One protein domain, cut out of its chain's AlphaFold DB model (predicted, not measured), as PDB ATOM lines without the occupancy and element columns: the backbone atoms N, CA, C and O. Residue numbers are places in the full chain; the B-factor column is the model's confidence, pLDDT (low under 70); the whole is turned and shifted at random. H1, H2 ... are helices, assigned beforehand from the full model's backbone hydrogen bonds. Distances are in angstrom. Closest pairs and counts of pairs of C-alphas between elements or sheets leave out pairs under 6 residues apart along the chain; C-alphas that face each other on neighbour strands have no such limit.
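Overview. This is residues 17 to 43 and 51 to 78 of the 106 residues of an uncharacterized protein of Nocardioidaceae bacterium (UniProt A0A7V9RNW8). Two separate helices, H1 and the shorter H2, stand well away from each other with an open space between them, and no packed core joins them. A stretch with no named element, residues 51 to 60, reaches from the cut to the beginning of H2 like a long arm. The printed part has 55 residues with two named helices, H1 then H2, and no named strand; the class is all helix. It is extended, with a radius of gyration of the C-alphas of 16.1 A, and the C-alphas span 43 by 34 by 22 A.

Along the chain. Find C-alpha 17 at (16.948, 8.411, -61.398), where H1, residues 17 to 38, begins; from there it runs 31.4 A to C-alpha 38 at (37.364, 25.129, -44.341). Then look for H2, residues 61 to 76, which runs 22.4 A from C-alpha 61 to C-alpha 76 at (9.793, 27.251, -36.468).

Arrangement. Start from H1: residues 17 to 43, of which 17 to 38 belong to H1, stand free. H1 and H2 are apart, with no C-alpha of the one within 8 A of the other. Residues 51 to 58 stand free, and so do residues 60 to 66, of which 61 to 66 belong to H2, and residues 68 to 78, of which 68 to 76 belong to H2. In the backbones of H1 and H2, every O i to N i+4 pair is within hydrogen-bond range.

Size, cuts and confidence. Look to Gly 41 and Glu 62 for the two C-alphas farthest apart, 44.8 A. Residues 44 to 50 are not printed, and C-alphas 43 and 51 are 12.8 A apart across this cut, which lies in the link from H1 to H2. The mean pLDDT of the printed part is 91.2, and no printed residue is under 70.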
ATOM      1  N   ASP A  17      15.853   7.675 -60.764       83.94
ATOM      2  CA  ASP A  17      16.948   8.411 -61.398       83.94
ATOM      3  C   ASP A  17      16.860   9.934 -61.260       83.94
ATOM      4  O   ASP A  17      17.891  10.584 -61.089       83.94
ATOM      5  N   GLU A  18      15.666  10.528 -61.334       82.94
ATOM      6  CA  GLU A  18      15.505  11.968 -61.110       82.94
ATOM      7  C   GLU A  18      15.843  12.313 -59.664       82.94
ATOM      8  O   GLU A  18      16.633  13.226 -59.416       82.94
ATOM      9  N   HIS A  19      15.325  11.528 -58.718       84.50
ATOM     10  CA  HIS A  19      15.621  11.724 -57.304       84.50
ATOM     11  C   HIS A  19      17.107  11.497 -56.996       84.50
ATOM     12  O   HIS A  19      17.712  12.292 -56.284       84.50
ATOM     13  N   ARG A  20      17.739  10.490 -57.620       88.38
ATOM     14  CA  ARG A  20      19.185  10.244 -57.530       88.38
ATOM     15  C   ARG A  20      19.996  11.442 -58.018       88.38
ATOM     16  O   ARG A  20      20.913  11.875 -57.326       88.38
ATOM     17  N   ARG A  21      19.660  12.011 -59.182       90.94
ATOM     18  CA  ARG A  21      20.325  13.225 -59.691       90.94
ATOM     19  C   ARG A  21      20.120  14.417 -58.756       90.94
ATOM     20  O   ARG A  21      21.073  15.150 -58.486       90.94
ATOM     21  N   GLY A  22      18.902  14.595 -58.245       90.50
ATOM     22  CA  GLY A  22      18.580  15.632 -57.266       90.50
ATOM     23  C   GLY A  22      19.414  15.502 -55.990       90.50
ATOM     24  O   GLY A  22      20.055  16.464 -55.575       90.50
ATOM     25  N   PHE A  23      19.488  14.297 -55.423       91.25
ATOM     26  CA  PHE A  23      20.279  14.015 -54.229       91.25
ATOM     27  C   PHE A  23      21.780  14.243 -54.455       91.25
ATOM     28  O   PHE A  23      22.427  14.890 -53.636       91.25
ATOM     29  N   LEU A  24      22.331  13.811 -55.595       94.88
ATOM     30  CA  LEU A  24      23.731  14.088 -55.949       94.88
ATOM     31  C   LEU A  24      24.017  15.592 -56.039       94.88
ATOM     32  O   LEU A  24      25.047  16.055 -55.555       94.88
ATOM     33  N   THR A  25      23.093  16.361 -56.618       95.12
ATOM     34  CA  THR A  25      23.214  17.823 -56.722       95.12
ATOM     35  C   THR A  25      23.199  18.472 -55.338       95.12
ATOM     36  O   THR A  25      24.010  19.349 -55.046       95.12
ATOM     37  N   PHE A  26      22.313  18.004 -54.461       92.81
ATOM     38  CA  PHE A  26      22.244  18.437 -53.070       92.81
ATOM     39  C   PHE A  26      23.544  18.143 -52.304       92.81
ATOM     40  O   PHE A  26      24.090  19.042 -51.663       92.81
ATOM     41  N   VAL A  27      24.089  16.926 -52.421       94.75
ATOM     42  CA  VAL A  27      25.366  16.554 -51.789       94.75
ATOM     43  C   VAL A  27      26.519  17.400 -52.333       94.75
ATOM     44  O   VAL A  27      27.348  17.865 -51.555       94.75
ATOM     45  N   ALA A  28      26.565  17.666 -53.641       95.88
ATOM     46  CA  ALA A  28      27.576  18.546 -54.227       95.88
ATOM     47  C   ALA A  28      27.513  19.974 -53.648       95.88
ATOM     48  O   ALA A  28      28.551  20.559 -53.338       95.88
ATOM     49  N   GLY A  29      26.306  20.515 -53.439       93.62
ATOM     50  CA  GLY A  29      26.108  21.792 -52.749       93.62
ATOM     51  C   GLY A  29      26.634  21.771 -51.310       93.62
ATOM     52  O   GLY A  29      27.398  22.655 -50.924       93.62
ATOM     53  N   LEU A  30      26.309  20.717 -50.552       93.56
ATOM     54  CA  LEU A  30      26.800  20.516 -49.184       93.56
ATOM     55  C   LEU A  30      28.336  20.450 -49.121       93.56
ATOM     56  O   LEU A  30      28.946  21.063 -48.245       93.56
ATOM     57  N   LEU A  31      28.972  19.755 -50.071       94.88
ATOM     58  CA  LEU A  31      30.432  19.708 -50.193       94.88
ATOM     59  C   LEU A  31      31.023  21.097 -50.475       94.88
ATOM     60  O   LEU A  31      32.043  21.458 -49.889       94.88
ATOM     61  N   GLY A  32      30.372  21.898 -51.324       95.00
ATOM     62  CA  GLY A  32      30.778  23.277 -51.599       95.00
ATOM     63  C   GLY A  32      30.688  24.188 -50.370       95.00
ATOM     64  O   GLY A  32      31.598  24.977 -50.110       95.00
ATOM     65  N   ASP A  33      29.624  24.060 -49.578       92.69
ATOM     66  CA  ASP A  33      29.471  24.810 -48.329       92.69
ATOM     67  C   ASP A  33      30.513  24.411 -47.287       92.69
ATOM     68  O   ASP A  33      31.094  25.281 -46.628       92.69
ATOM     69  N   PHE A  34      30.818  23.118 -47.193       92.19
ATOM     70  CA  PHE A  34      31.880  22.629 -46.325       92.19
ATOM     71  C   PHE A  34      33.266  23.119 -46.771       92.19
ATOM     72  O   PHE A  34      34.025  23.625 -45.946       92.19
ATOM     73  N   ALA A  35      33.577  23.079 -48.070       93.62
ATOM     74  CA  ALA A  35      34.830  23.620 -48.602       93.62
ATOM     75  C   ALA A  35      34.989  25.119 -48.284       93.62
ATOM     76  O   ALA A  35      36.059  25.564 -47.867       93.62
ATOM     77  N   ARG A  36      33.906  25.901 -48.399       92.69
ATOM     78  CA  ARG A  36      33.906  27.324 -48.025       92.69
ATOM     79  C   ARG A  36      34.116  27.540 -46.530       92.69
ATOM     80  O   ARG A  36      34.747  28.524 -46.153       92.69
ATOM     81  N   TYR A  37      33.577  26.667 -45.681       91.69
ATOM     82  CA  TYR A  37      33.842  26.708 -44.246       91.69
ATOM     83  C   TYR A  37      35.332  26.480 -43.953       91.69
ATOM     84  O   TYR A  37      35.933  27.302 -43.266       91.69
ATOM     85  N   LEU A  38      35.943  25.445 -44.541       92.19
ATOM     86  CA  LEU A  38      37.364  25.129 -44.341       92.19
ATOM     87  C   LEU A  38      38.307  26.251 -44.806       92.19
ATOM     88  O   LEU A  38      39.358  26.464 -44.209       92.19
ATOM     89  N   ALA A  39      37.918  27.010 -45.832       94.31
ATOM     90  CA  ALA A  39      38.710  28.122 -46.355       94.31
ATOM     91  C   ALA A  39      38.768  29.368 -45.439       94.31
ATOM     92  O   ALA A  39      39.469  30.322 -45.766       94.31
ATOM     93  N   ARG A  40      38.043  29.401 -44.307       89.75
ATOM     94  CA  ARG A  40      37.977  30.576 -43.408       89.75
ATOM     95  C   ARG A  40      39.242  30.826 -42.577       89.75
ATOM     96  O   ARG A  40      39.362  31.900 -41.996       89.75
ATOM     97  N   GLY A  41      40.171  29.873 -42.513       82.06
ATOM     98  CA  GLY A  41      41.461  30.013 -41.821       82.06
ATOM     99  C   GLY A  41      41.412  29.801 -40.300       82.06
ATOM    100  O   GLY A  41      42.227  29.045 -39.785       82.06
ATOM    101  N   ASP A  42      40.446  30.392 -39.591       88.38
ATOM    102  CA  ASP A  42      40.190  30.159 -38.152       88.38
ATOM    103  C   ASP A  42      38.939  29.287 -37.972       88.38
ATOM    104  O   ASP A  42      37.834  29.774 -37.710       88.38
ATOM    105  N   ILE A  43      39.106  27.982 -38.195       91.12
ATOM    106  CA  ILE A  43      38.053  26.984 -37.982       91.12
ATOM    107  C   ILE A  43      38.255  26.263 -36.650       91.12
ATOM    108  O   ILE A  43      39.354  25.814 -36.332       91.12
ATOM    109  N   GLY A  51      29.348  19.057 -36.903       83.50
ATOM    110  CA  GLY A  51      29.464  17.615 -36.754       83.50
ATOM    111  C   GLY A  51      28.493  16.877 -37.659       83.50
ATOM    112  O   GLY A  51      27.411  17.376 -37.962       83.50
ATOM    113  N   TYR A  52      28.874  15.669 -38.058       82.56
ATOM    114  CA  TYR A  52      28.055  14.774 -38.869       82.56
ATOM    115  C   TYR A  52      27.481  13.696 -37.955       82.56
ATOM    116  O   TYR A  52      28.230  12.980 -37.289       82.56
ATOM    117  N   ARG A  53      26.153  13.611 -37.855       80.81
ATOM    118  CA  ARG A  53      25.486  12.679 -36.939       80.81
ATOM    119  C   ARG A  53      24.426  11.888 -37.690       80.81
ATOM    120  O   ARG A  53      23.518  12.471 -38.263       80.81
ATOM    121  N   GLN A  54      24.532  10.565 -37.611       76.88
ATOM    122  CA  GLN A  54      23.473   9.626 -37.964       76.88
ATOM    123  C   GLN A  54      23.056   8.879 -36.693       76.88
ATOM    124  O   GLN A  54      23.895   8.575 -35.832       76.88
ATOM    125  N   ARG A  55      21.756   8.632 -36.539       83.25
ATOM    126  CA  ARG A  55      21.179   7.847 -35.445       83.25
ATOM    127  C   ARG A  55      20.180   6.873 -36.049       83.25
ATOM    128  O   ARG A  55      19.364   7.281 -36.863       83.25
ATOM    129  N   ALA A  56      20.283   5.605 -35.670       85.56
ATOM    130  CA  ALA A  56      19.272   4.611 -35.998       85.56
ATOM    131  C   ALA A  56      18.193   4.648 -34.913       85.56
ATOM    132  O   ALA A  56      18.527   4.621 -33.727       85.56
ATOM    133  N   LEU A  57      16.930   4.732 -35.324       89.50
ATOM    134  CA  LEU A  57      15.767   4.760 -34.442       89.50
ATOM    135  C   LEU A  57      14.784   3.685 -34.911       89.50
ATOM    136  O   LEU A  57      14.563   3.537 -36.111       89.50
ATOM    137  N   TRP A  58      14.210   2.945 -33.966       92.06
ATOM    138  CA  TRP A  58      13.087   2.050 -34.230       92.06
ATOM    139  C   TRP A  58      11.811   2.835 -33.967       92.06
ATOM    140  O   TRP A  58      11.517   3.127 -32.812       92.06
ATOM    141  N   LEU A  59      11.111   3.215 -35.030       93.69
ATOM    142  CA  LEU A  59       9.890   4.012 -34.966       93.69
ATOM    143  C   LEU A  59       8.852   3.382 -35.889       93.69
ATOM    144  O   LEU A  59       9.183   2.931 -36.988       93.69
ATOM    145  N   SER A  60       7.604   3.370 -35.443       94.44
ATOM    146  CA  SER A  60       6.454   3.224 -36.331       94.44
ATOM    147  C   SER A  60       6.300   4.452 -37.238       94.44
ATOM    148  O   SER A  60       6.878   5.509 -36.981       94.44
ATOM    149  N   ASP A  61       5.476   4.340 -38.283       91.38
ATOM    150  CA  ASP A  61       5.183   5.467 -39.181       91.38
ATOM    151  C   ASP A  61       4.538   6.653 -38.438       91.38
ATOM    152  O   ASP A  61       4.805   7.807 -38.766       91.38
ATOM    153  N   GLU A  62       3.715   6.376 -37.420       96.19
ATOM    154  CA  GLU A  62       3.112   7.399 -36.553       96.19
ATOM    155  C   GLU A  62       4.182   8.128 -35.736       96.19
ATOM    156  O   GLU A  62       4.260   9.354 -35.766       96.19
ATOM    157  N   GLU A  63       5.048   7.374 -35.058       97.25
ATOM    158  CA  GLU A  63       6.133   7.939 -34.249       97.25
ATOM    159  C   GLU A  63       7.140   8.708 -35.112       97.25
ATOM    160  O   GLU A  63       7.667   9.735 -34.686       97.25
ATOM    161  N   MET A  64       7.384   8.257 -36.346       95.00
ATOM    162  CA  MET A  64       8.213   8.979 -37.306       95.00
ATOM    163  C   MET A  64       7.574  10.313 -37.708       95.00
ATOM    164  O   MET A  64       8.276  11.320 -37.796       95.00
ATOM    165  N   ARG A  65       6.254  10.352 -37.930       93.31
ATOM    166  CA  ARG A  65       5.547  11.600 -38.253       93.31
ATOM    167  C   ARG A  65       5.580  12.578 -37.081       93.31
ATOM    168  O   ARG A  65       5.944  13.730 -37.282       93.31
ATOM    169  N   GLN A  66       5.316  12.093 -35.867       97.19
ATOM    170  CA  GLN A  66       5.384  12.912 -34.656       97.19
ATOM    171  C   GLN A  66       6.787  13.497 -34.444       97.19
ATOM    172  O   GLN A  66       6.926  14.678 -34.145       97.19
ATOM    173  N   LEU A  67       7.845  12.708 -34.674       95.25
ATOM    174  CA  LEU A  67       9.220  13.207 -34.612       95.25
ATOM    175  C   LEU A  67       9.473  14.340 -35.621       95.25
ATOM    176  O   LEU A  67      10.202  15.285 -35.317       95.25
ATOM    177  N   LEU A  68       8.919  14.243 -36.833       92.31
ATOM    178  CA  LEU A  68       9.050  15.301 -37.835       92.31
ATOM    179  C   LEU A  68       8.310  16.572 -37.410       92.31
ATOM    180  O   LEU A  68       8.884  17.652 -37.547       92.31
ATOM    181  N   ASP A  69       7.102  16.444 -36.864       93.75
ATOM    182  CA  ASP A  69       6.314  17.575 -36.364       93.75
ATOM    183  C   ASP A  69       7.050  18.291 -35.216       93.75
ATOM    184  O   ASP A  69       7.262  19.504 -35.269       93.75
ATOM    185  N   ASP A  70       7.584  17.535 -34.252       95.81
ATOM    186  CA  ASP A  70       8.377  18.080 -33.144       95.81
ATOM    187  C   ASP A  70       9.617  18.845 -33.647       95.81
ATOM    188  O   ASP A  70       9.973  19.916 -33.141       95.81
ATOM    189  N   LEU A  71      10.303  18.313 -34.667       93.06
ATOM    190  CA  LEU A  71      11.452  18.982 -35.283       93.06
ATOM    191  C   LEU A  71      11.041  20.268 -36.007       93.06
ATOM    192  O   LEU A  71      11.767  21.265 -35.925       93.06
ATOM    193  N   VAL A  72       9.902  20.262 -36.706       91.00
ATOM    194  CA  VAL A  72       9.349  21.457 -37.354       91.00
ATOM    195  C   VAL A  72       9.092  22.539 -36.315       91.00
ATOM    196  O   VAL A  72       9.565  23.661 -36.507       91.00
ATOM    197  N   ASP A  73       8.463  22.211 -35.191       94.69
ATOM    198  CA  ASP A  73       8.158  23.171 -34.126       94.69
ATOM    199  C   ASP A  73       9.425  23.776 -33.506       94.69
ATOM    200  O   ASP A  73       9.546  25.000 -33.345       94.69
ATOM    201  N   VAL A  74      10.435  22.942 -33.231       94.75
ATOM    202  CA  VAL A  74      11.737  23.399 -32.717       94.75
ATOM    203  C   VAL A  74      12.403  24.391 -33.677       94.75
ATOM    204  O   VAL A  74      13.008  25.377 -33.235       94.75
ATOM    205  N   LEU A  75      12.319  24.157 -34.987       92.19
ATOM    206  CA  LEU A  75      12.915  25.042 -35.988       92.19
ATOM    207  C   LEU A  75      12.066  26.294 -36.237       92.19
ATOM    208  O   LEU A  75      12.624  27.390 -36.346       92.19
ATOM    209  N   ALA A  76      10.740  26.159 -36.268       91.06
ATOM    210  CA  ALA A  76       9.793  27.251 -36.468       91.06
ATOM    211  C   ALA A  76       9.968  28.343 -35.407       91.06
ATOM    212  O   ALA A  76      10.045  29.523 -35.751       91.06
ATOM    213  N   ALA A  77      10.189  27.956 -34.146       93.38
ATOM    214  CA  ALA A  77      10.452  28.877 -33.037       93.38
ATOM    215  C   ALA A  77      11.678  29.799 -33.237       93.38
ATOM    216  O   ALA A  77      11.867  30.760 -32.494       93.38
ATOM    217  N   ARG A  78      12.549  29.507 -34.214       93.00
ATOM    218  CA  ARG A  78      13.786  30.258 -34.504       93.00
ATOM    219  C   ARG A  78      13.781  30.912 -35.886       93.00
ATOM    220  O   ARG A  78      14.751  31.587 -36.231       93.00
TER     221      ARG A  78